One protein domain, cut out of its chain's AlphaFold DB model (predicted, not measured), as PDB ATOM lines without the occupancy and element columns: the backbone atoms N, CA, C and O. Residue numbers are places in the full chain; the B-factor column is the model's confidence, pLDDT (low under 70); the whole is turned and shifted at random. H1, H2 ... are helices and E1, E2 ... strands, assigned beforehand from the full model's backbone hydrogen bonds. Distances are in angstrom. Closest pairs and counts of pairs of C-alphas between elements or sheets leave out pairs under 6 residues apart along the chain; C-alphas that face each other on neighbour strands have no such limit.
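AT A GLANCE: This is residues 22 to 200 of the 201 residues of an uncharacterized protein of Desulfuromonas sp (UniProt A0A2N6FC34). A six-stranded antiparallel sheet, twisted, folds back on itself into two leaves partly face to face, with E1, E2 and E3 in one, E5 and E6 in the other and E4 as the hinge. Helices H2 and H3 cover one face of the sheet, H1 folds back beside H2 in a long helical hairpin, and H4 packs crosswise on H3; residues 115 to 120, of which 115 belongs to H2, stick out. The printed part has 179 residues, with six named strands and four named helices in the order E1, E2, E3, H1, H2, E4, E5, E6, H3, H4, and the sheet's order is E1, E2, E3, E4, E5, E6. The class is mixed, helices and strands; the whole is compact, with a radius of gyration of the C-alphas of 15.3 A and spans of 42 by 38 by 37 A.

HOW THE PARTS SIT: Start at E4, residues 124 to 132, where N 128 is 2.9 A from O 63 of E3, residues 58 to 67. Beyond it, N 51 of E2, residues 45 to 55, is 2.8 A from O 62, and N 38 of edge strand E1, residues 32 to 42, is 2.9 A from O 50 of E2. On the other side of E4, N 129 is 2.8 A from O 140 of E5, residues 137 to 147, and N 145 of E5 is 2.8 A from O 157 of edge strand E6, residues 154 to 165. E1 to E3 and E4 to E6 are meanders, each strand the antiparallel neighbour of the one before. E5 bends by 73 degrees at residue 143, and E6 by 86 degrees at residue 157. H2, residues 92 to 115, lies over E5 at a height over the sheet of 8.3 A, with C-alphas 109 and 143 the closest of the two, 6.6 A apart. On the same face, H3, residues 168 to 183, runs slantwise to the strands at a height of 8.6 A; its closest C-alphas to E3 are Ser 175 and Ile 61, 6.0 A. H1, residues 70 to 84, only grazes the sheet with residues 70 to 74; it touches residues 95 to 106 of H2, closest at C-alphas 78 and 99, 6.2 A, at a shallow tilt of 2 degrees, opposite ways. H4, residues 187 to 199, touches H3, closest at C-alphas 191 and 176, 5.0 A, about perpendicular at 72 degrees, only just. In H1, H2, H3 and H4 every O i to N i+4 pair is within hydrogen-bond range.

IN THESE COORDINATES: Find C-alpha 32, where E1 begins, at (100.305, 133.391, 161.627). H2 begins at C-alpha 92, (92.849, 142.596, 188.830), and runs 35.0 A; E2 measures 28.9 A and E3 27.3 A. H4 ends at C-alpha 199, (85.229, 136.076, 161.368).

THE WHOLE: The two C-alphas farthest apart, Gly 88 and Asp 117, are 45.8 A apart. The printed part has no cut and no long link. Its mean pLDDT is 95.2, and no printed residue is under 70.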
ATOM      1  N   ARG A  22      99.769 120.906 175.533       83.19
ATOM      2  CA  ARG A  22      98.341 121.198 175.371       83.19
ATOM      3  C   ARG A  22      98.039 122.411 174.487       83.19
ATOM      4  O   ARG A  22      96.935 122.478 173.962       83.19
ATOM      5  N   PHE A  23      98.973 123.358 174.349       88.38
ATOM      6  CA  PHE A  23      98.768 124.582 173.564       88.38
ATOM      7  C   PHE A  23      99.667 124.682 172.329       88.38
ATOM      8  O   PHE A  23      99.739 125.744 171.718       88.38
ATOM      9  N   ALA A  24     100.371 123.608 171.959       87.19
ATOM     10  CA  ALA A  24     101.375 123.662 170.896       87.19
ATOM     11  C   ALA A  24     100.814 124.227 169.578       87.19
ATOM     12  O   ALA A  24     101.420 125.123 168.998       87.19
ATOM     13  N   ALA A  25      99.624 123.783 169.160       88.88
ATOM     14  CA  ALA A  25      98.976 124.269 167.941       88.88
ATOM     15  C   ALA A  25      98.593 125.758 168.023       88.88
ATOM     16  O   ALA A  25      98.777 126.499 167.067       88.88
ATOM     17  N   GLN A  26      98.101 126.221 169.176       93.44
ATOM     18  CA  GLN A  26      97.674 127.614 169.368       93.44
ATOM     19  C   GLN A  26      98.840 128.583 169.558       93.44
ATOM     20  O   GLN A  26      98.651 129.800 169.516       93.44
ATOM     21  N   LEU A  27     100.043 128.057 169.777       93.62
ATOM     22  CA  LEU A  27     101.270 128.828 169.907       93.62
ATOM     23  C   LEU A  27     102.158 128.724 168.667       93.62
ATOM     24  O   LEU A  27     103.210 129.350 168.665       93.62
ATOM     25  N   ASP A  28     101.773 127.989 167.627       93.56
ATOM     26  CA  ASP A  28     102.593 127.812 166.430       93.56
ATOM     27  C   ASP A  28     102.587 129.076 165.542       93.56
ATOM     28  O   ASP A  28     101.561 129.388 164.932       93.56
ATOM     29  N   PRO A  29     103.711 129.817 165.439       92.62
ATOM     30  CA  PRO A  29     103.769 131.026 164.625       92.62
ATOM     31  C   PRO A  29     103.763 130.738 163.116       92.62
ATOM     32  O   PRO A  29     103.611 131.665 162.329       92.62
ATOM     33  N   GLN A  30     103.922 129.482 162.672       92.62
ATOM     34  CA  GLN A  30     103.873 129.149 161.240       92.62
ATOM     35  C   GLN A  30     102.471 129.307 160.638       92.62
ATOM     36  O   GLN A  30     102.330 129.402 159.421       92.62
ATOM     37  N   GLN A  31     101.448 129.369 161.489       92.19
ATOM     38  CA  GLN A  31     100.052 129.577 161.106       92.19
ATOM     39  C   GLN A  31      99.648 131.062 161.133       92.19
ATOM     40  O   GLN A  31      98.488 131.380 160.877       92.19
ATOM     41  N   ASP A  32     100.580 131.966 161.456       95.75
ATOM     42  CA  ASP A  32     100.305 133.391 161.627       95.75
ATOM     43  C   ASP A  32     100.104 134.096 160.277       95.75
ATOM     44  O   ASP A  32     101.028 134.244 159.473       95.75
ATOM     45  N   LEU A  33      98.904 134.638 160.071       96.44
ATOM     46  CA  LEU A  33      98.610 135.626 159.040       96.44
ATOM     47  C   LEU A  33      98.560 137.018 159.677       96.44
ATOM     48  O   LEU A  33      97.628 137.353 160.406       96.44
ATOM     49  N   VAL A  34      99.561 137.853 159.393       97.12
ATOM     50  CA  VAL A  34      99.596 139.227 159.914       97.12
ATOM     51  C   VAL A  34      98.600 140.098 159.152       97.12
ATOM     52  O   VAL A  34      98.835 140.431 157.993       97.12
ATOM     53  N   VAL A  35      97.532 140.509 159.832       97.31
ATOM     54  CA  VAL A  35      96.470 141.369 159.292       97.31
ATOM     55  C   VAL A  35      96.922 142.824 159.268       97.31
ATOM     56  O   VAL A  35      96.828 143.512 158.254       97.31
ATOM     57  N   ARG A  36      97.461 143.305 160.393       97.44
ATOM     58  CA  ARG A  36      97.958 144.678 160.527       97.44
ATOM     59  C   ARG A  36      99.113 144.733 161.515       97.44
ATOM     60  O   ARG A  36      99.197 143.920 162.431       97.44
ATOM     61  N   ARG A  37     100.008 145.703 161.339       97.88
ATOM     62  CA  ARG A  37     101.148 145.930 162.233       97.88
ATOM     63  C   ARG A  37     101.503 147.403 162.342       97.88
ATOM     64  O   ARG A  37     101.189 148.181 161.444       97.88
ATOM     65  N   THR A  38     102.194 147.760 163.414       97.81
ATOM     66  CA  THR A  38     102.794 149.082 163.601       97.81
ATOM     67  C   THR A  38     104.059 148.984 164.452       97.81
ATOM     68  O   THR A  38     104.221 148.038 165.224       97.81
ATOM     69  N   ILE A  39     104.959 149.956 164.308       97.38
ATOM     70  CA  ILE A  39     106.170 150.077 165.130       97.38
ATOM     71  C   ILE A  39     105.804 150.780 166.434       97.38
ATOM     72  O   ILE A  39     105.164 151.829 166.405       97.38
ATOM     73  N   VAL A  40     106.272 150.249 167.564       93.25
ATOM     74  CA  VAL A  40     105.963 150.792 168.893       93.25
ATOM     75  C   VAL A  40     107.207 151.276 169.637       93.25
ATOM     76  O   VAL A  40     108.258 150.651 169.510       93.25
ATOM     77  N   PRO A  41     107.109 152.344 170.451       87.62
ATOM     78  CA  PRO A  41     105.980 153.278 170.512       87.62
ATOM     79  C   PRO A  41     105.843 154.141 169.246       87.62
ATOM     80  O   PRO A  41     104.759 154.635 168.971       87.62
ATOM     81  N   SER A  42     106.921 154.338 168.479       92.00
ATOM     82  CA  SER A  42     106.874 155.055 167.200       92.00
ATOM     83  C   SER A  42     108.067 154.698 166.305       92.00
ATOM     84  O   SER A  42     109.089 154.230 166.814       92.00
ATOM     85  N   PRO A  43     108.010 154.989 164.991       91.88
ATOM     86  CA  PRO A  43     109.154 154.816 164.094       91.88
ATOM     87  C   PRO A  43     110.398 155.627 164.492       91.88
ATOM     88  O   PRO A  43     111.515 155.204 164.210       91.88
ATOM     89  N   ALA A  44     110.219 156.777 165.153       91.06
ATOM     90  CA  ALA A  44     111.322 157.640 165.580       91.06
ATOM     91  C   ALA A  44     112.063 157.101 166.816       91.06
ATOM     92  O   ALA A  44     113.243 157.390 167.007       91.06
ATOM     93  N   GLN A  45     111.379 156.326 167.661       90.44
ATOM     94  CA  GLN A  45     111.937 155.726 168.875       90.44
ATOM     95  C   GLN A  45     111.443 154.281 169.013       90.44
ATOM     96  O   GLN A  45     110.597 154.004 169.860       90.44
ATOM     97  N   PRO A  46     111.917 153.355 168.165       93.25
ATOM     98  CA  PRO A  46     111.370 152.011 168.122       93.25
ATOM     99  C   PRO A  46     111.868 151.146 169.285       93.25
ATOM    100  O   PRO A  46     113.044 151.150 169.661       93.25
ATOM    101  N   HIS A  47     110.954 150.356 169.825       95.31
ATOM    102  CA  HIS A  47     111.175 149.326 170.840       95.31
ATOM    103  C   HIS A  47     110.583 147.973 170.437       95.31
ATOM    104  O   HIS A  47     110.680 147.013 171.203       95.31
ATOM    105  N   GLY A  48     109.952 147.891 169.267       96.44
ATOM    106  CA  GLY A  48     109.278 146.687 168.821       96.44
ATOM    107  C   GLY A  48     108.203 146.935 167.779       96.44
ATOM    108  O   GLY A  48     108.122 148.008 167.177       96.44
ATOM    109  N   GLU A  49     107.345 145.936 167.626       97.94
ATOM    110  CA  GLU A  49     106.117 146.005 166.842       97.94
ATOM    111  C   GLU A  49     104.925 145.491 167.642       97.94
ATOM    112  O   GLU A  49     105.057 144.596 168.474       97.94
ATOM    113  N   VAL A  50     103.751 146.031 167.334       98.38
ATOM    114  CA  VAL A  50     102.470 145.412 167.675       98.38
ATOM    115  C   VAL A  50     101.845 144.917 166.386       98.38
ATOM    116  O   VAL A  50     101.771 145.655 165.400       98.38
ATOM    117  N   GLN A  51     101.409 143.666 166.397       98.56
ATOM    118  CA  GLN A  51     100.795 142.987 165.272       98.56
ATOM    119  C   GLN A  51      99.434 142.435 165.694       98.56
ATOM    120  O   GLN A  51      99.286 141.884 166.783       98.56
ATOM    121  N   VAL A  52      98.451 142.587 164.812       98.44
ATOM    122  CA  VAL A  52      97.201 141.830 164.855       98.44
ATOM    123  C   VAL A  52      97.353 140.686 163.876       98.44
ATOM    124  O   VAL A  52      97.616 140.896 162.688       98.44
ATOM    125  N   VAL A  53      97.240 139.480 164.405       97.75
ATOM    126  CA  VAL A  53      97.528 138.242 163.700       97.75
ATOM    127  C   VAL A  53      96.310 137.339 163.777       97.75
ATOM    128  O   VAL A  53      95.692 137.213 164.833       97.75
ATOM    129  N   ARG A  54      95.994 136.689 162.665       96.50
ATOM    130  CA  ARG A  54      95.063 135.566 162.621       96.50
ATOM    131  C   ARG A  54      95.862 134.267 162.654       96.50
ATOM    132  O   ARG A  54      96.795 134.113 161.871       96.50
ATOM    133  N   ARG A  55      95.519 133.354 163.562       95.44
ATOM    134  CA  ARG A  55      96.166 132.043 163.739       95.44
ATOM    135  C   ARG A  55      95.080 130.968 163.768       95.44
ATOM    136  O   ARG A  55      94.558 130.636 164.834       95.44
ATOM    137  N   GLY A  56      94.692 130.479 162.590       92.44
ATOM    138  CA  GLY A  56      93.458 129.700 162.431       92.44
ATOM    139  C   GLY A  56      92.247 130.505 162.921       92.44
ATOM    140  O   GLY A  56      92.121 131.679 162.593       92.44
ATOM    141  N   GLU A  57      91.431 129.906 163.788       92.56
ATOM    142  CA  GLU A  57      90.244 130.531 164.410       92.56
ATOM    143  C   GLU A  57      90.570 131.509 165.563       92.56
ATOM    144  O   GLU A  57      89.688 131.908 166.333       92.56
ATOM    145  N   LEU A  58      91.852 131.829 165.767       95.88
ATOM    146  CA  LEU A  58      92.318 132.684 166.855       95.88
ATOM    147  C   LEU A  58      92.719 134.060 166.337       95.88
ATOM    148  O   LEU A  58      93.431 134.182 165.338       95.88
ATOM    149  N   VAL A  59      92.363 135.085 167.104       97.75
ATOM    150  CA  VAL A  59      92.921 136.430 166.966       97.75
ATOM    151  C   VAL A  59      93.999 136.621 168.017       97.75
ATOM    152  O   VAL A  59      93.785 136.371 169.206       97.75
ATOM    153  N   VAL A  60      95.169 137.064 167.578       98.31
ATOM    154  CA  VAL A  60      96.339 137.261 168.425       98.31
ATOM    155  C   VAL A  60      96.793 138.711 168.333       98.31
ATOM    156  O   VAL A  60      97.176 139.190 167.266       98.31
ATOM    157  N   ILE A  61      96.801 139.401 169.473       98.50
ATOM    158  CA  ILE A  61      97.590 140.623 169.634       98.50
ATOM    159  C   ILE A  61      98.999 140.198 170.024       98.50
ATOM    160  O   ILE A  61      99.234 139.751 171.149       98.50
ATOM    161  N   GLN A  62      99.930 140.318 169.082       98.62
ATOM    162  CA  GLN A  62     101.329 139.957 169.259       98.62
ATOM    163  C   GLN A  62     102.169 141.227 169.420       98.62
ATOM    164  O   GLN A  62     102.268 142.050 168.512       98.62
ATOM    165  N   ILE A  63     102.791 141.386 170.584       98.56
ATOM    166  CA  ILE A  63     103.726 142.469 170.886       98.56
ATOM    167  C   ILE A  63     105.138 141.885 170.811       98.56
ATOM    168  O   ILE A  63     105.528 141.075 171.653       98.56
ATOM    169  N   LEU A  64     105.908 142.297 169.807       98.44
ATOM    170  CA  LEU A  64     107.287 141.873 169.581       98.44
ATOM    171  C   LEU A  64     108.237 142.955 170.078       98.44
ATOM    172  O   LEU A  64     108.475 143.938 169.383       98.44
ATOM    173  N   LEU A  65     108.790 142.782 171.275       97.81
ATOM    174  CA  LEU A  65     109.740 143.719 171.860       97.81
ATOM    175  C   LEU A  65     111.165 143.387 171.418       97.81
ATOM    176  O   LEU A  65     111.648 142.268 171.587       97.81
ATOM    177  N   THR A  66     111.842 144.405 170.902       96.12
ATOM    178  CA  THR A  66     113.268 144.424 170.572       96.12
ATOM    179  C   THR A  66     113.827 145.735 171.115       96.12
ATOM    180  O   THR A  66     113.626 146.818 170.564       96.12
ATOM    181  N   SER A  67     114.433 145.664 172.304       95.50
ATOM    182  CA  SER A  67     114.816 146.870 173.040       95.50
ATOM    183  C   SER A  67     116.069 146.676 173.881       95.50
ATOM    184  O   SER A  67     116.230 145.691 174.598       95.50
ATOM    185  N   ARG A  68     116.942 147.688 173.869       95.12
ATOM    186  CA  ARG A  68     118.097 147.784 174.780       95.12
ATOM    187  C   ARG A  68     117.680 148.089 176.221       95.12
ATOM    188  O   ARG A  68     118.450 147.862 177.148       95.12
ATOM    189  N   VAL A  69     116.466 148.608 176.412       94.69
ATOM    190  CA  VAL A  69     115.929 149.062 177.703       94.69
ATOM    191  C   VAL A  69     114.669 148.288 178.095       94.69
ATOM    192  O   VAL A  69     113.756 148.852 178.694       94.69
ATOM    193  N   LEU A  70     114.618 146.985 177.787       95.62
ATOM    194  CA  LEU A  70     113.445 146.126 178.004       95.62
ATOM    195  C   LEU A  70     112.858 146.233 179.425       95.62
ATOM    196  O   LEU A  70     111.647 146.350 179.576       95.62
ATOM    197  N   LYS A  71     113.703 146.315 180.465       95.69
ATOM    198  CA  LYS A  71     113.257 146.530 181.856       95.69
ATOM    199  C   LYS A  71     112.419 147.805 182.034       95.69
ATOM    200  O   LYS A  71     111.426 147.783 182.752       95.69
ATOM    201  N   ARG A  72     112.785 148.907 181.366       95.94
ATOM    202  CA  ARG A  72     112.022 150.170 181.409       95.94
ATOM    203  C   ARG A  72     110.712 150.063 180.635       95.94
ATOM    204  O   ARG A  72     109.699 150.570 181.101       95.94
ATOM    205  N   VAL A  73     110.727 149.379 179.488       95.25
ATOM    206  CA  VAL A  73     109.510 149.114 178.701       95.25
ATOM    207  C   VAL A  73     108.509 148.313 179.535       95.25
ATOM    208  O   VAL A  73     107.352 148.707 179.645       95.25
ATOM    209  N   VAL A  74     108.959 147.247 180.197       94.94
ATOM    210  CA  VAL A  74     108.098 146.430 181.064       94.94
ATOM    211  C   VAL A  74     107.626 147.183 182.304       94.94
ATOM    212  O   VAL A  74     106.470 147.034 182.680       94.94
ATOM    213  N   ALA A  75     108.447 148.054 182.896       95.81
ATOM    214  CA  ALA A  75     107.983 148.928 183.974       95.81
ATOM    215  C   ALA A  75     106.839 149.856 183.516       95.81
ATOM    216  O   ALA A  75     105.862 150.028 184.239       95.81
ATOM    217  N   ALA A  76     106.904 150.398 182.295       95.56
ATOM    218  CA  ALA A  76     105.813 151.204 181.745       95.56
ATOM    219  C   ALA A  76     104.538 150.375 181.494       95.56
ATOM    220  O   ALA A  76     103.438 150.847 181.783       95.56
ATOM    221  N   ILE A  77     104.676 149.135 181.003       95.50
ATOM    222  CA  ILE A  77     103.552 148.190 180.868       95.50
ATOM    223  C   ILE A  77     102.932 147.915 182.242       95.50
ATOM    224  O   ILE A  77     101.717 147.992 182.387       95.50
ATOM    225  N   HIS A  78     103.755 147.669 183.259       96.12
ATOM    226  CA  HIS A  78     103.300 147.425 184.623       96.12
ATOM    227  C   HIS A  78     102.459 148.582 185.171       96.12
ATOM    228  O   HIS A  78     101.358 148.355 185.658       96.12
ATOM    229  N   THR A  79     102.933 149.823 185.036       96.94
ATOM    230  CA  THR A  79     102.179 151.006 185.476       96.94
ATOM    231  C   THR A  79     100.857 151.163 184.718       96.94
ATOM    232  O   THR A  79      99.846 151.535 185.315       96.94
ATOM    233  N   LYS A  80     100.832 150.868 183.409       95.81
ATOM    234  CA  LYS A  80      99.588 150.876 182.621       95.81
ATOM    235  C   LYS A  80      98.598 149.819 183.123       95.81
ATOM    236  O   LYS A  80      97.428 150.137 183.317       95.81
ATOM    237  N   GLU A  81      99.077 148.603 183.365       97.25
ATOM    238  CA  GLU A  81      98.282 147.490 183.889       97.25
ATOM    239  C   GLU A  81      97.694 147.800 185.269       97.25
ATOM    240  O   GLU A  81      96.493 147.643 185.467       97.25
ATOM    241  N   GLU A  82      98.500 148.313 186.202       96.56
ATOM    242  CA  GLU A  82      98.040 148.708 187.542       96.56
ATOM    243  C   GLU A  82      96.944 149.766 187.504       96.56
ATOM    244  O   GLU A  82      95.958 149.676 188.237       96.56
ATOM    245  N   LYS A  83      97.108 150.767 186.634       97.25
ATOM    246  CA  LYS A  83      96.124 151.835 186.473       97.25
ATOM    247  C   LYS A  83      94.820 151.312 185.868       97.25
ATOM    248  O   LYS A  83      93.750 151.764 186.267       97.25
ATOM    249  N   ARG A  84      94.906 150.405 184.889       96.19
ATOM    250  CA  ARG A  84      93.739 149.852 184.186       96.19
ATOM    251  C   ARG A  84      92.981 148.837 185.041       96.19
ATOM    252  O   ARG A  84      91.757 148.789 184.972       96.19
ATOM    253  N   TRP A  85      93.695 148.063 185.855       97.12
ATOM    254  CA  TRP A  85      93.151 146.955 186.641       97.12
ATOM    255  C   TRP A  85      93.452 147.120 188.141       97.12
ATOM    256  O   TRP A  85      94.176 146.304 188.734       97.12
ATOM    257  N   PRO A  86      92.900 148.169 188.784       96.81
ATOM    258  CA  PRO A  86      93.134 148.433 190.199       96.81
ATOM    259  C   PRO A  86      92.590 147.302 191.078       96.81
ATOM    260  O   PRO A  86      91.745 146.503 190.655       96.81
ATOM    261  N   GLN A  87      93.065 147.237 192.323       96.31
ATOM    262  CA  GLN A  87      92.608 146.247 193.296       96.31
ATOM    263  C   GLN A  87      91.080 146.279 193.442       96.31
ATOM    264  O   GLN A  87      90.478 147.343 193.557       96.31
ATOM    265  N   GLY A  88      90.461 145.097 193.425       94.44
ATOM    266  CA  GLY A  88      89.006 144.940 193.496       94.44
ATOM    267  C   GLY A  88      88.279 145.015 192.149       94.44
ATOM    268  O   GLY A  88      87.090 144.729 192.113       94.44
ATOM    269  N   SER A  89      88.966 145.346 191.047       95.56
ATOM    270  CA  SER A  89      88.391 145.228 189.699       95.56
ATOM    271  C   SER A  89      88.387 143.778 189.198       95.56
ATOM    272  O   SER A  89      89.263 142.985 189.551       95.56
ATOM    273  N   ASP A  90      87.451 143.445 188.304       93.12
ATOM    274  CA  ASP A  90      87.296 142.090 187.747       93.12
ATOM    275  C   ASP A  90      88.556 141.569 187.032       93.12
ATOM    276  O   ASP A  90      88.842 140.372 187.037       93.12
ATOM    277  N   GLY A  91      89.347 142.461 186.426       94.69
ATOM    278  CA  GLY A  91      90.595 142.100 185.747       94.69
ATOM    279  C   GLY A  91      91.832 142.089 186.645       94.69
ATOM    280  O   GLY A  91      92.910 141.721 186.176       94.69
ATOM    281  N   HIS A  92      91.707 142.448 187.927       96.81
ATOM    282  CA  HIS A  92      92.849 142.596 188.830       96.81
ATOM    283  C   HIS A  92      93.672 141.309 188.968       96.81
ATOM    284  O   HIS A  92      94.893 141.338 188.841       96.81
ATOM    285  N   ALA A  93      93.014 140.162 189.168       96.19
ATOM    286  CA  ALA A  93      93.704 138.880 189.319       96.19
ATOM    287  C   ALA A  93      94.450 138.461 188.038       96.19
ATOM    288  O   ALA A  93      95.565 137.939 188.106       96.19
ATOM    289  N   GLY A  94      93.852 138.721 186.867       95.88
ATOM    290  CA  GLY A  94      94.491 138.487 185.570       95.88
ATOM    291  C   GLY A  94      95.716 139.378 185.377       95.88
ATOM    292  O   GLY A  94      96.781 138.879 185.011       95.88
ATOM    293  N   SER A  95      95.582 140.664 185.711       97.94
ATOM    294  CA  SER A  95      96.662 141.650 185.639       97.94
ATOM    295  C   SER A  95      97.816 141.336 186.582       97.94
ATOM    296  O   SER A  95      98.972 141.382 186.166       97.94
ATOM    297  N   LEU A  96      97.525 140.944 187.825       97.62
ATOM    298  CA  LEU A  96      98.545 140.563 188.800       97.62
ATOM    299  C   LEU A  96      99.384 139.389 188.282       97.62
ATOM    300  O   LEU A  96     100.604 139.499 188.188       97.62
ATOM    301  N   ARG A  97      98.726 138.309 187.835       98.06
ATOM    302  CA  ARG A  97      99.424 137.156 187.252       98.06
ATOM    303  C   ARG A  97     100.231 137.542 186.013       98.06
ATOM    304  O   ARG A  97     101.370 137.108 185.875       98.06
ATOM    305  N   TYR A  98      99.652 138.337 185.113       98.44
ATOM    306  CA  TYR A  98     100.343 138.787 183.906       98.44
ATOM    307  C   TYR A  98     101.613 139.569 184.240       98.44
ATOM    308  O   TYR A  98     102.673 139.260 183.701       98.44
ATOM    309  N   ARG A  99     101.533 140.531 185.161       98.00
ATOM    310  CA  ARG A  99     102.681 141.330 185.605       98.00
ATOM    311  C   ARG A  99     103.771 140.463 186.234       98.00
ATOM    312  O   ARG A  99     104.941 140.648 185.904       98.00
ATOM    313  N   ASP A 100     103.397 139.506 187.078       98.00
ATOM    314  CA  ASP A 100     104.345 138.594 187.725       98.00
ATOM    315  C   ASP A 100     105.088 137.722 186.704       98.00
ATOM    316  O   ASP A 100     106.319 137.637 186.723       98.00
ATOM    317  N   GLU A 101     104.357 137.102 185.774       98.38
ATOM    318  CA  GLU A 101     104.955 136.287 184.713       98.38
ATOM    319  C   GLU A 101     105.785 137.137 183.738       98.38
ATOM    320  O   GLU A 101     106.844 136.703 183.279       98.38
ATOM    321  N   LEU A 102     105.372 138.381 183.479       98.31
ATOM    322  CA  LEU A 102     106.110 139.308 182.625       98.31
ATOM    323  C   LEU A 102     107.480 139.662 183.216       98.31
ATOM    324  O   LEU A 102     108.472 139.665 182.486       98.31
ATOM    325  N   TYR A 103     107.578 139.899 184.528       97.62
ATOM    326  CA  TYR A 103     108.877 140.130 185.170       97.62
ATOM    327  C   TYR A 103     109.799 138.918 185.080       97.62
ATOM    328  O   TYR A 103     110.975 139.073 184.743       97.62
ATOM    329  N   LYS A 104     109.275 137.711 185.323       97.94
ATOM    330  CA  LYS A 104     110.056 136.474 185.165       97.94
ATOM    331  C   LYS A 104     110.562 136.337 183.730       97.94
ATOM    332  O   LYS A 104     111.741 136.061 183.513       97.94
ATOM    333  N   ALA A 105     109.703 136.601 182.745       98.06
ATOM    334  CA  ALA A 105     110.064 136.528 181.336       98.06
ATOM    335  C   ALA A 105     111.152 137.543 180.939       98.06
ATOM    336  O   ALA A 105     112.032 137.217 180.140       98.06
ATOM    337  N   VAL A 106     111.152 138.744 181.528       97.38
ATOM    338  CA  VAL A 106     112.235 139.726 181.340       97.38
ATOM    339  C   VAL A 106     113.559 139.219 181.896       97.38
ATOM    340  O   VAL A 106     114.589 139.380 181.242       97.38
ATOM    341  N   GLU A 107     113.560 138.588 183.070       97.19
ATOM    342  CA  GLU A 107     114.789 138.014 183.625       97.19
ATOM    343  C   GLU A 107     115.321 136.867 182.752       97.19
ATOM    344  O   GLU A 107     116.525 136.811 182.491       97.19
ATOM    345  N   HIS A 108     114.444 136.024 182.197       96.44
ATOM    346  CA  HIS A 108     114.831 135.016 181.203       96.44
ATOM    347  C   HIS A 108     115.397 135.641 179.921       96.44
ATOM    348  O   HIS A 108     116.445 135.207 179.439       96.44
ATOM    349  N   SER A 109     114.762 136.691 179.393       96.56
ATOM    350  CA  SER A 109     115.263 137.435 178.229       96.56
ATOM    351  C   SER A 109     116.653 138.018 178.488       96.56
ATOM    352  O   SER A 109     117.555 137.895 177.657       96.56
ATOM    353  N   TRP A 110     116.874 138.579 179.677       95.56
ATOM    354  CA  TRP A 110     118.166 139.128 180.065       95.56
ATOM    355  C   TRP A 110     119.251 138.056 180.244       95.56
ATOM    356  O   TRP A 110     120.420 138.287 179.921       95.56
ATOM    357  N   GLN A 111     118.895 136.874 180.747       95.12
ATOM    358  CA  GLN A 111     119.813 135.736 180.814       95.12
ATOM    359  C   GLN A 111     120.200 135.251 179.414       95.12
ATOM    360  O   GLN A 111     121.393 135.177 179.122       95.12
ATOM    361  N   ALA A 112     119.223 135.020 178.533       93.94
ATOM    362  CA  ALA A 112     119.468 134.605 177.152       93.94
ATOM    363  C   ALA A 112     120.325 135.630 176.390       93.94
ATOM    364  O   ALA A 112     121.293 135.275 175.721       93.94
ATOM    365  N   PHE A 113     120.041 136.924 176.570       93.81
ATOM    366  CA  PHE A 113     120.830 138.018 176.004       93.81
ATOM    367  C   PHE A 113     122.311 137.975 176.411       93.81
ATOM    368  O   PHE A 113     123.180 138.298 175.603       93.81
ATOM    369  N   ARG A 114     122.618 137.587 177.655       93.06
ATOM    370  CA  ARG A 114     124.003 137.498 178.147       93.06
ATOM    371  C   ARG A 114     124.740 136.242 177.688       93.06
ATOM    372  O   ARG A 114     125.964 136.233 177.746       93.06
ATOM    373  N   GLN A 115     124.014 135.208 177.277       91.94
ATOM    374  CA  GLN A 115     124.574 133.906 176.901       91.94
ATOM    375  C   GLN A 115     124.740 133.714 175.391       91.94
ATOM    376  O   GLN A 115     125.315 132.718 174.974       91.94
ATOM    377  N   ARG A 116     124.223 134.625 174.565       89.25
ATOM    378  CA  ARG A 116     124.290 134.498 173.104       89.25
ATOM    379  C   ARG A 116     125.700 134.727 172.549       89.25
ATOM    380  O   ARG A 116     126.452 135.561 173.057       89.25
ATOM    381  N   ASP A 117     125.963 134.087 171.417       85.56
ATOM    382  CA  ASP A 117     127.228 134.219 170.688       85.56
ATOM    383  C   ASP A 117     127.325 135.545 169.918       85.56
ATOM    384  O   ASP A 117     128.377 136.188 169.891       85.56
ATOM    385  N   ASP A 118     126.220 136.000 169.317       84.81
ATOM    386  CA  ASP A 118     126.188 137.271 168.596       84.81
ATOM    387  C   ASP A 118     126.100 138.458 169.563       84.81
ATOM    388  O   ASP A 118     125.072 138.755 170.179       84.81
ATOM    389  N   THR A 119     127.206 139.184 169.677       85.12
ATOM    390  CA  THR A 119     127.311 140.345 170.558       85.12
ATOM    391  C   THR A 119     127.031 141.672 169.855       85.12
ATOM    392  O   THR A 119     127.067 142.707 170.530       85.12
ATOM    393  N   THR A 120     126.736 141.684 168.552       86.44
ATOM    394  CA  THR A 120     126.585 142.918 167.762       86.44
ATOM    395  C   THR A 120     125.280 143.656 168.073       86.44
ATOM    396  O   THR A 120     125.309 144.833 168.448       86.44
ATOM    397  N   ASP A 121     124.136 142.976 168.022       85.94
ATOM    398  CA  ASP A 121     122.840 143.578 168.341       85.94
ATOM    399  C   ASP A 121     122.657 143.700 169.851       85.94
ATOM    400  O   ASP A 121     122.375 142.720 170.501       85.94
ATOM    401  N   LYS A 122     122.731 144.877 170.470       90.31
ATOM    402  CA  LYS A 122     122.567 145.014 171.938       90.31
ATOM    403  C   LYS A 122     121.119 144.907 172.463       90.31
ATOM    404  O   LYS A 122     120.877 145.273 173.614       90.31
ATOM    405  N   SER A 123     120.167 144.451 171.658       92.69
ATOM    406  CA  SER A 123     118.748 144.388 172.025       92.69
ATOM    407  C   SER A 123     118.384 143.092 172.757       92.69
ATOM    408  O   SER A 123     118.858 142.010 172.420       92.69
ATOM    409  N   GLN A 124     117.524 143.214 173.769       95.69
ATOM    410  CA  GLN A 124     116.834 142.090 174.403       95.69
ATOM    411  C   GLN A 124     115.516 141.835 173.667       95.69
ATOM    412  O   GLN A 124     114.886 142.785 173.189       95.69
ATOM    413  N   LEU A 125     115.108 140.566 173.598       97.00
ATOM    414  CA  LEU A 125     113.934 140.123 172.847       97.00
ATOM    415  C   LEU A 125     112.878 139.527 173.774       97.00
ATOM    416  O   LEU A 125     113.200 138.721 174.649       97.00
ATOM    417  N   LEU A 126     111.619 139.893 173.562       98.50
ATOM    418  CA  LEU A 126     110.480 139.303 174.258       98.50
ATOM    419  C   LEU A 126     109.240 139.402 173.372       98.50
ATOM    420  O   LEU A 126     108.957 140.465 172.828       98.50
ATOM    421  N   ALA A 127     108.492 138.314 173.250       98.56
ATOM    422  CA  ALA A 127     107.188 138.309 172.605       98.56
ATOM    423  C   ALA A 127     106.097 138.080 173.651       98.56
ATOM    424  O   ALA A 127     106.201 137.170 174.478       98.56
ATOM    425  N   ILE A 128     105.064 138.917 173.589       98.69
ATOM    426  CA  ILE A 128     103.864 138.849 174.421       98.69
ATOM    427  C   ILE A 128     102.688 138.625 173.478       98.69
ATOM    428  O   ILE A 128     102.515 139.376 172.521       98.69
ATOM    429  N   GLU A 129     101.883 137.603 173.734       98.75
ATOM    430  CA  GLU A 129     100.707 137.283 172.931       98.75
ATOM    431  C   GLU A 129      99.464 137.263 173.815       98.75
ATOM    432  O   GLU A 129      99.410 136.505 174.784       98.75
ATOM    433  N   PHE A 130      98.458 138.060 173.456       98.69
ATOM    434  CA  PHE A 130      97.088 137.906 173.945       98.69
ATOM    435  C   PHE A 130      96.296 137.179 172.865       98.69
ATOM    436  O   PHE A 130      96.168 137.680 171.750       98.69
ATOM    437  N   ILE A 131      95.816 135.981 173.184       98.25
ATOM    438  CA  ILE A 131      95.217 135.052 172.225       98.25
ATOM    439  C   ILE A 131      93.742 134.895 172.578       98.25
ATOM    440  O   ILE A 131      93.413 134.411 173.663       98.25
ATOM    441  N   VAL A 132      92.867 135.275 171.653       97.25
ATOM    442  CA  VAL A 132      91.411 135.217 171.793       97.25
ATOM    443  C   VAL A 132      90.848 134.220 170.786       97.25
ATOM    444  O   VAL A 132      91.117 134.304 169.593       97.25
ATOM    445  N   GLY A 133      90.033 133.292 171.274       94.44
ATOM    446  CA  GLY A 133      89.220 132.382 170.476       94.44
ATOM    447  C   GLY A 133      87.866 132.147 171.144       94.44
ATOM    448  O   GLY A 133      87.617 132.586 172.270       94.44
ATOM    449  N   GLU A 134      86.967 131.421 170.476       91.06
ATOM    450  CA  GLU A 134      85.620 131.175 171.017       91.06
ATOM    451  C   GLU A 134      85.637 130.439 172.362       91.06
ATOM    452  O   GLU A 134      84.884 130.777 173.279       91.06
ATOM    453  N   ARG A 135      86.509 129.431 172.476       90.25
ATOM    454  CA  ARG A 135      86.588 128.509 173.623       90.25
ATOM    455  C   ARG A 135      87.900 128.609 174.393       90.25
ATOM    456  O   ARG A 135      88.103 127.876 175.356       90.25
ATOM    457  N   LEU A 136      88.799 129.489 173.966       93.44
ATOM    458  CA  LEU A 136      90.156 129.572 174.482       93.44
ATOM    459  C   LEU A 136      90.583 131.031 174.584       93.44
ATOM    460  O   LEU A 136      90.391 131.797 173.649       93.44
ATOM    461  N   ASN A 137      91.168 131.401 175.719       96.62
ATOM    462  CA  ASN A 137      91.705 132.736 175.951       96.62
ATOM    463  C   ASN A 137      93.024 132.579 176.695       96.62
ATOM    464  O   ASN A 137      93.019 132.142 177.848       96.62
ATOM    465  N   LEU A 138      94.135 132.872 176.025       97.81
ATOM    466  CA  LEU A 138      95.475 132.668 176.567       97.81
ATOM    467  C   LEU A 138      96.256 133.971 176.624       97.81
ATOM    468  O   LEU A 138      96.037 134.893 175.839       97.81
ATOM    469  N   ILE A 139      97.234 133.978 177.519       98.50
ATOM    470  CA  ILE A 139      98.369 134.890 177.460       98.50
ATOM    471  C   ILE A 139      99.619 134.029 177.356       98.50
ATOM    472  O   ILE A 139      99.754 133.049 178.095       98.50
ATOM    473  N   ALA A 140     100.509 134.372 176.429       98.31
ATOM    474  CA  ALA A 140     101.780 133.688 176.256       98.31
ATOM    475  C   ALA A 140     102.945 134.676 176.250       98.31
ATOM    476  O   ALA A 140     102.881 135.752 175.656       98.31
ATOM    477  N   LEU A 141     104.028 134.277 176.909       98.62
ATOM    478  CA  LEU A 141     105.299 134.984 176.959       98.62
ATOM    479  C   LEU A 141     106.367 134.072 176.379       98.62
ATOM    480  O   LEU A 141     106.440 132.891 176.727       98.62
ATOM    481  N   SER A 142     107.195 134.599 175.488       98.25
ATOM    482  CA  SER A 142     108.189 133.786 174.792       98.25
ATOM    483  C   SER A 142     109.441 134.568 174.423       98.25
ATOM    484  O   SER A 142     109.403 135.789 174.276       98.25
ATOM    485  N   LEU A 143     110.554 133.853 174.256       97.50
ATOM    486  CA  LEU A 143     111.746 134.372 173.589       97.50
ATOM    487  C   LEU A 143     111.588 134.130 172.086       97.50
ATOM    488  O   LEU A 143     111.628 132.969 171.661       97.50
ATOM    489  N   PRO A 144     111.370 135.177 171.276       97.38
ATOM    490  CA  PRO A 144     111.148 135.001 169.856       97.38
ATOM    491  C   PRO A 144     112.475 134.880 169.102       97.38
ATOM    492  O   PRO A 144     113.470 135.522 169.436       97.38
ATOM    493  N   GLN A 145     112.455 134.102 168.028       95.44
ATOM    494  CA  GLN A 145     113.440 134.149 166.957       95.44
ATOM    495  C   GLN A 145     112.833 134.974 165.824       95.44
ATOM    496  O   GLN A 145     111.835 134.571 165.220       95.44
ATOM    497  N   LEU A 146     113.405 136.151 165.584       95.50
ATOM    498  CA  LEU A 146     112.848 137.147 164.677       95.50
ATOM    499  C   LEU A 146     113.642 137.233 163.379       95.50
ATOM    500  O   LEU A 146     114.869 137.197 163.399       95.50
ATOM    501  N   ASP A 147     112.915 137.431 162.285       93.94
ATOM    502  CA  ASP A 147     113.444 137.819 160.983       93.94
ATOM    503  C   ASP A 147     112.872 139.169 160.543       93.94
ATOM    504  O   ASP A 147     111.792 139.584 160.971       93.94
ATOM    505  N   GLY A 148     113.576 139.819 159.615       92.69
ATOM    506  CA  GLY A 148     113.192 141.115 159.066       92.69
ATOM    507  C   GLY A 148     113.650 142.296 159.923       92.69
ATOM    508  O   GLY A 148     114.163 142.145 161.028       92.69
ATOM    509  N   GLY A 149     113.496 143.500 159.375       91.25
ATOM    510  CA  GLY A 149     113.712 144.744 160.117       91.25
ATOM    511  C   GLY A 149     112.430 145.234 160.789       91.25
ATOM    512  O   GLY A 149     111.343 144.741 160.498       91.25
ATOM    513  N   LEU A 150     112.553 146.260 161.633       92.25
ATOM    514  CA  LEU A 150     111.408 146.970 162.211       92.25
ATOM    515  C   LEU A 150     110.425 147.457 161.129       92.25
ATOM    516  O   LEU A 150     110.816 147.879 160.039       92.25
ATOM    517  N   GLY A 151     109.138 147.380 161.445       93.44
ATOM    518  CA  GLY A 151     108.008 147.505 160.525       93.44
ATOM    519  C   GLY A 151     107.727 146.241 159.699       93.44
ATOM    520  O   GLY A 151     106.754 146.213 158.949       93.44
ATOM    521  N   ARG A 152     108.575 145.209 159.782       96.06
ATOM    522  CA  ARG A 152     108.522 143.975 158.983       96.06
ATOM    523  C   ARG A 152     108.923 142.731 159.786       96.06
ATOM    524  O   ARG A 152     109.185 141.699 159.168       96.06
ATOM    525  N   LEU A 153     108.937 142.798 161.120       96.38
ATOM    526  CA  LEU A 153     109.310 141.664 161.963       96.38
ATOM    527  C   LEU A 153     108.403 140.455 161.699       96.38
ATOM    528  O   LEU A 153     107.190 140.586 161.484       96.38
ATOM    529  N   ARG A 154     109.010 139.270 161.695       96.06
ATOM    530  CA  ARG A 154     108.335 137.974 161.566       96.06
ATOM    531  C   ARG A 154     108.895 137.008 162.596       96.06
ATOM    532  O   ARG A 154     110.110 136.915 162.746       96.06
ATOM    533  N   VAL A 155     108.021 136.272 163.274       97.00
ATOM    534  CA  VAL A 155     108.425 135.214 164.204       97.00
ATOM    535  C   VAL A 155     108.677 133.935 163.409       97.00
ATOM    536  O   VAL A 155     107.749 133.362 162.853       97.00
ATOM    537  N   ARG A 156     109.930 133.473 163.350       95.25
ATOM    538  CA  ARG A 156     110.275 132.173 162.739       95.25
ATOM    539  C   ARG A 156     110.046 130.994 163.673       95.25
ATOM    540  O   ARG A 156     109.791 129.877 163.240       95.25
ATOM    541  N   GLY A 157     110.211 131.256 164.955       94.62
ATOM    542  CA  GLY A 157     110.132 130.289 166.029       94.62
ATOM    543  C   GLY A 157     110.185 131.034 167.347       94.62
ATOM    544  O   GLY A 157     110.496 132.226 167.391       94.62
ATOM    545  N   LYS A 158     109.855 130.353 168.436       95.69
ATOM    546  CA  LYS A 158     109.907 130.952 169.767       95.69
ATOM    547  C   LYS A 158     110.057 129.878 170.828       95.69
ATOM    548  O   LYS A 158     109.510 128.786 170.694       95.69
ATOM    549  N   GLN A 159     110.774 130.207 171.893       95.56
ATOM    550  CA  GLN A 159     110.781 129.417 173.115       95.56
ATOM    551  C   GLN A 159     109.705 129.975 174.043       95.56
ATOM    552  O   GLN A 159     109.818 131.109 174.510       95.56
ATOM    553  N   VAL A 160     108.661 129.192 174.306       96.56
ATOM    554  CA  VAL A 160     107.628 129.562 175.281       96.56
ATOM    555  C   VAL A 160     108.257 129.581 176.675       96.56
ATOM    556  O   VAL A 160     108.960 128.651 177.056       96.56
ATOM    557  N   LEU A 161     108.046 130.673 177.406       96.50
ATOM    558  CA  LEU A 161     108.501 130.848 178.786       96.50
ATOM    559  C   LEU A 161     107.353 130.619 179.766       96.50
ATOM    560  O   LEU A 161     107.527 129.975 180.796       96.50
ATOM    561  N   ALA A 162     106.178 131.149 179.429       96.88
ATOM    562  CA  ALA A 162     104.959 130.986 180.198       96.88
ATOM    563  C   ALA A 162     103.752 131.029 179.259       96.88
ATOM    564  O   ALA A 162     103.727 131.791 178.292       96.88
ATOM    565  N   VAL A 163     102.742 130.221 179.564       97.31
ATOM    566  CA  VAL A 163     101.437 130.267 178.905       97.31
ATOM    567  C   VAL A 163     100.359 129.869 179.899       97.31
ATOM    568  O   VAL A 163     100.531 128.930 180.676       97.31
ATOM    569  N   TRP A 164      99.243 130.588 179.900       96.81
ATOM    570  CA  TRP A 164      98.117 130.253 180.760       96.81
ATOM    571  C   TRP A 164      96.792 130.739 180.199       96.81
ATOM    572  O   TRP A 164      96.734 131.727 179.468       96.81
ATOM    573  N   SER A 165      95.719 130.061 180.605       95.62
ATOM    574  CA  SER A 165      94.362 130.545 180.382       95.62
ATOM    575  C   SER A 165      94.035 131.694 181.327       95.62
ATOM    576  O   SER A 165      94.308 131.614 182.528       95.62
ATOM    577  N   ALA A 166      93.411 132.739 180.794       95.50
ATOM    578  CA  ALA A 166      92.933 133.893 181.547       95.50
ATOM    579  C   ALA A 166      91.440 134.145 181.256       95.50
ATOM    580  O   ALA A 166      90.926 133.660 180.244       95.50
ATOM    581  N   PRO A 167      90.717 134.878 182.126       95.38
ATOM    582  CA  PRO A 167      89.324 135.226 181.870       95.38
ATOM    583  C   PRO A 167      89.157 135.911 180.511       95.38
ATOM    584  O   PRO A 167      89.919 136.818 180.172       95.38
ATOM    585  N   ARG A 168      88.140 135.501 179.743       95.56
ATOM    586  CA  ARG A 168      87.867 136.035 178.399       95.56
ATOM    587  C   ARG A 168      87.751 137.558 178.394       95.56
ATOM    588  O   ARG A 168      88.378 138.209 177.568       95.56
ATOM    589  N   SER A 169      87.012 138.112 179.354       95.25
ATOM    590  CA  SER A 169      86.838 139.559 179.516       95.25
ATOM    591  C   SER A 169      88.173 140.291 179.680       95.25
ATOM    592  O   SER A 169      88.379 141.322 179.050       95.25
ATOM    593  N   TYR A 170      89.107 139.735 180.457       97.38
ATOM    594  CA  TYR A 170      90.431 140.322 180.660       97.38
ATOM    595  C   TYR A 170      91.277 140.295 179.378       97.38
ATOM    596  O   TYR A 170      91.854 141.315 179.001       97.38
ATOM    597  N   VAL A 171      91.338 139.154 178.680       97.88
ATOM    598  CA  VAL A 171      92.138 139.030 177.445       97.88
ATOM    599  C   VAL A 171      91.564 139.909 176.332       97.88
ATOM    600  O   VAL A 171      92.320 140.621 175.674       97.88
ATOM    601  N   GLN A 172      90.240 139.922 176.157       96.94
ATOM    602  CA  GLN A 172      89.572 140.760 175.157       96.94
ATOM    603  C   GLN A 172      89.751 142.252 175.448       96.94
ATOM    604  O   GLN A 172      90.123 143.002 174.549       96.94
ATOM    605  N   ALA A 173      89.555 142.684 176.699       97.06
ATOM    606  CA  ALA A 173      89.708 144.087 177.071       97.06
ATOM    607  C   ALA A 173      91.147 144.586 176.876       97.06
ATOM    608  O   ALA A 173      91.338 145.689 176.373       97.06
ATOM    609  N   ASN A 174      92.163 143.787 177.225       98.12
ATOM    610  CA  ASN A 174      93.555 144.168 176.961       98.12
ATOM    611  C   ASN A 174      93.879 144.149 175.468       98.12
ATOM    612  O   ASN A 174      94.542 145.062 174.984       98.12
ATOM    613  N   SER A 175      93.370 143.167 174.722       98.06
ATOM    614  CA  SER A 175      93.568 143.105 173.272       98.06
ATOM    615  C   SER A 175      93.017 144.354 172.578       98.06
ATOM    616  O   SER A 175      93.727 144.985 171.794       98.06
ATOM    617  N   ALA A 176      91.790 144.757 172.923       97.88
ATOM    618  CA  ALA A 176      91.159 145.963 172.395       97.88
ATOM    619  C   ALA A 176      91.915 147.235 172.808       97.88
ATOM    620  O   ALA A 176      92.167 148.088 171.964       97.88
ATOM    621  N   ALA A 177      92.349 147.336 174.066       97.44
ATOM    622  CA  ALA A 177      93.134 148.469 174.557       97.44
ATOM    623  C   ALA A 177      94.462 148.642 173.817       97.44
ATOM    624  O   ALA A 177      94.815 149.740 173.396       97.44
ATOM    625  N   ILE A 178      95.201 147.544 173.641       97.75
ATOM    626  CA  ILE A 178      96.474 147.548 172.920       97.75
ATOM    627  C   ILE A 178      96.231 147.939 171.462       97.75
ATOM    628  O   ILE A 178      96.983 148.743 170.915       97.75
ATOM    629  N   ALA A 179      95.186 147.405 170.829       97.56
ATOM    630  CA  ALA A 179      94.844 147.776 169.465       97.56
ATOM    631  C   ALA A 179      94.465 149.267 169.350       97.56
ATOM    632  O   ALA A 179      94.984 149.954 168.471       97.56
ATOM    633  N   ALA A 180      93.645 149.789 170.263       97.31
ATOM    634  CA  ALA A 180      93.271 151.201 170.320       97.31
ATOM    635  C   ALA A 180      94.500 152.119 170.443       97.31
ATOM    636  O   ALA A 180      94.729 152.968 169.576       97.31
ATOM    637  N   ASP A 181      95.351 151.865 171.446       95.38
ATOM    638  CA  ASP A 181      96.572 152.634 171.729       95.38
ATOM    639  C   ASP A 181      97.523 152.702 170.520       95.38
ATOM    640  O   ASP A 181      98.203 153.708 170.318       95.38
ATOM    641  N   ASN A 182      97.609 151.628 169.728       96.19
ATOM    642  CA  ASN A 182      98.643 151.480 168.701       96.19
ATOM    643  C   ASN A 182      98.150 151.741 167.270       96.19
ATOM    644  O   ASN A 182      98.960 152.075 166.403       96.19
ATOM    645  N   PHE A 183      96.848 151.618 167.001       95.69
ATOM    646  CA  PHE A 183      96.281 151.777 165.655       95.69
ATOM    647  C   PHE A 183      95.400 153.019 165.489       95.69
ATOM    648  O   PHE A 183      94.736 153.144 164.457       95.69
ATOM    649  N   SER A 184      95.440 153.942 166.457       94.06
ATOM    650  CA  SER A 184      94.670 155.195 166.446       94.06
ATOM    651  C   SER A 184      93.164 154.952 166.316       94.06
ATOM    652  O   SER A 184      92.480 155.635 165.556       94.06
ATOM    653  N   LEU A 185      92.674 153.953 167.047       95.25
ATOM    654  CA  LEU A 185      91.259 153.614 167.161       95.25
ATOM    655  C   LEU A 185      90.784 153.975 168.569       95.25
ATOM    656  O   LEU A 185      91.586 153.980 169.505       95.25
ATOM    657  N   ASP A 186      89.490 154.223 168.745       96.81
ATOM    658  CA  ASP A 186      88.905 154.125 170.083       96.81
ATOM    659  C   ASP A 186      88.736 152.648 170.507       96.81
ATOM    660  O   ASP A 186      88.869 151.724 169.698       96.81
ATOM    661  N   GLU A 187      88.476 152.395 171.796       93.06
ATOM    662  CA  GLU A 187      88.379 151.019 172.312       93.06
ATOM    663  C   GLU A 187      87.203 150.230 171.713       93.06
ATOM    664  O   GLU A 187      87.309 149.014 171.544       93.06
ATOM    665  N   GLN A 188      86.099 150.895 171.355       95.81
ATOM    666  CA  GLN A 188      84.932 150.235 170.771       95.81
ATOM    667  C   GLN A 188      85.204 149.837 169.316       95.81
ATOM    668  O   GLN A 188      84.912 148.707 168.922       95.81
ATOM    669  N   GLN A 189      85.813 150.733 168.539       97.56
ATOM    670  CA  GLN A 189      86.290 150.473 167.184       97.56
ATOM    671  C   GLN A 189      87.323 149.349 167.171       97.56
ATOM    672  O   GLN A 189      87.238 148.448 166.342       97.56
ATOM    673  N   ALA A 190      88.273 149.363 168.109       97.25
ATOM    674  CA  ALA A 190      89.265 148.306 168.238       97.25
ATOM    675  C   ALA A 190      88.616 146.952 168.561       97.25
ATOM    676  O   ALA A 190      88.966 145.947 167.946       97.25
ATOM    677  N   ALA A 191      87.649 146.911 169.482       96.56
ATOM    678  CA  ALA A 191      86.933 145.681 169.813       96.56
ATOM    679  C   ALA A 191      86.121 145.135 168.626       96.56
ATOM    680  O   ALA A 191      86.163 143.931 168.369       96.56
ATOM    681  N   ALA A 192      85.419 146.006 167.892       96.75
ATOM    682  CA  ALA A 192      84.666 145.626 166.697       96.75
ATOM    683  C   ALA A 192      85.593 145.082 165.603       96.75
ATOM    684  O   ALA A 192      85.379 143.980 165.108       96.75
ATOM    685  N   TRP A 193      86.684 145.796 165.318       97.19
ATOM    686  CA  TRP A 193      87.681 145.367 164.342       97.19
ATOM    687  C   TRP A 193      88.297 144.006 164.696       97.19
ATOM    688  O   TRP A 193      88.414 143.135 163.839       97.19
ATOM    689  N   LEU A 194      88.653 143.770 165.962       96.50
ATOM    690  CA  LEU A 194      89.185 142.467 166.378       96.50
ATOM    691  C   LEU A 194      88.153 141.338 166.251       96.50
ATOM    692  O   LEU A 194      88.535 140.206 165.963       96.50
ATOM    693  N   ALA A 195      86.863 141.629 166.444       94.50
ATOM    694  CA  ALA A 195      85.797 140.658 166.217       94.50
ATOM    695  C   ALA A 195      85.610 140.345 164.722       94.50
ATOM    696  O   ALA A 195      85.403 139.184 164.378       94.50
ATOM    697  N   GLU A 196      85.736 141.342 163.841       94.44
ATOM    698  CA  GLU A 196      85.713 141.152 162.383       94.44
ATOM    699  C   GLU A 196      86.882 140.278 161.918       94.44
ATOM    700  O   GLU A 196      86.671 139.295 161.214       94.44
ATOM    701  N   VAL A 197      88.099 140.554 162.402       93.00
ATOM    702  CA  VAL A 197      89.295 139.747 162.090       93.00
ATOM    703  C   VAL A 197      89.127 138.280 162.500       93.00
ATOM    704  O   VAL A 197      89.698 137.395 161.866       93.00
ATOM    705  N   GLN A 198      88.339 138.003 163.542       88.94
ATOM    706  CA  GLN A 198      88.039 136.634 163.964       88.94
ATOM    707  C   GLN A 198      87.101 135.899 162.991       88.94
ATOM    708  O   GLN A 198      87.108 134.674 162.961       88.94
ATOM    709  N   GLN A 199      86.275 136.627 162.237       85.25
ATOM    710  CA  GLN A 199      85.229 136.076 161.368       85.25
ATOM    711  C   GLN A 199      85.650 135.970 159.895       85.25
ATOM    712  O   GLN A 199      84.944 135.339 159.107       85.25
ATOM    713  N   GLU A 200      86.766 136.590 159.503       75.12
ATOM    714  CA  GLU A 200      87.256 136.533 158.125       75.12
ATOM    715  C   GLU A 200      87.818 135.135 157.776       75.12
ATOM    716  O   GLU A 200      88.670 134.617 158.513       75.12
TER     717      GLU A 200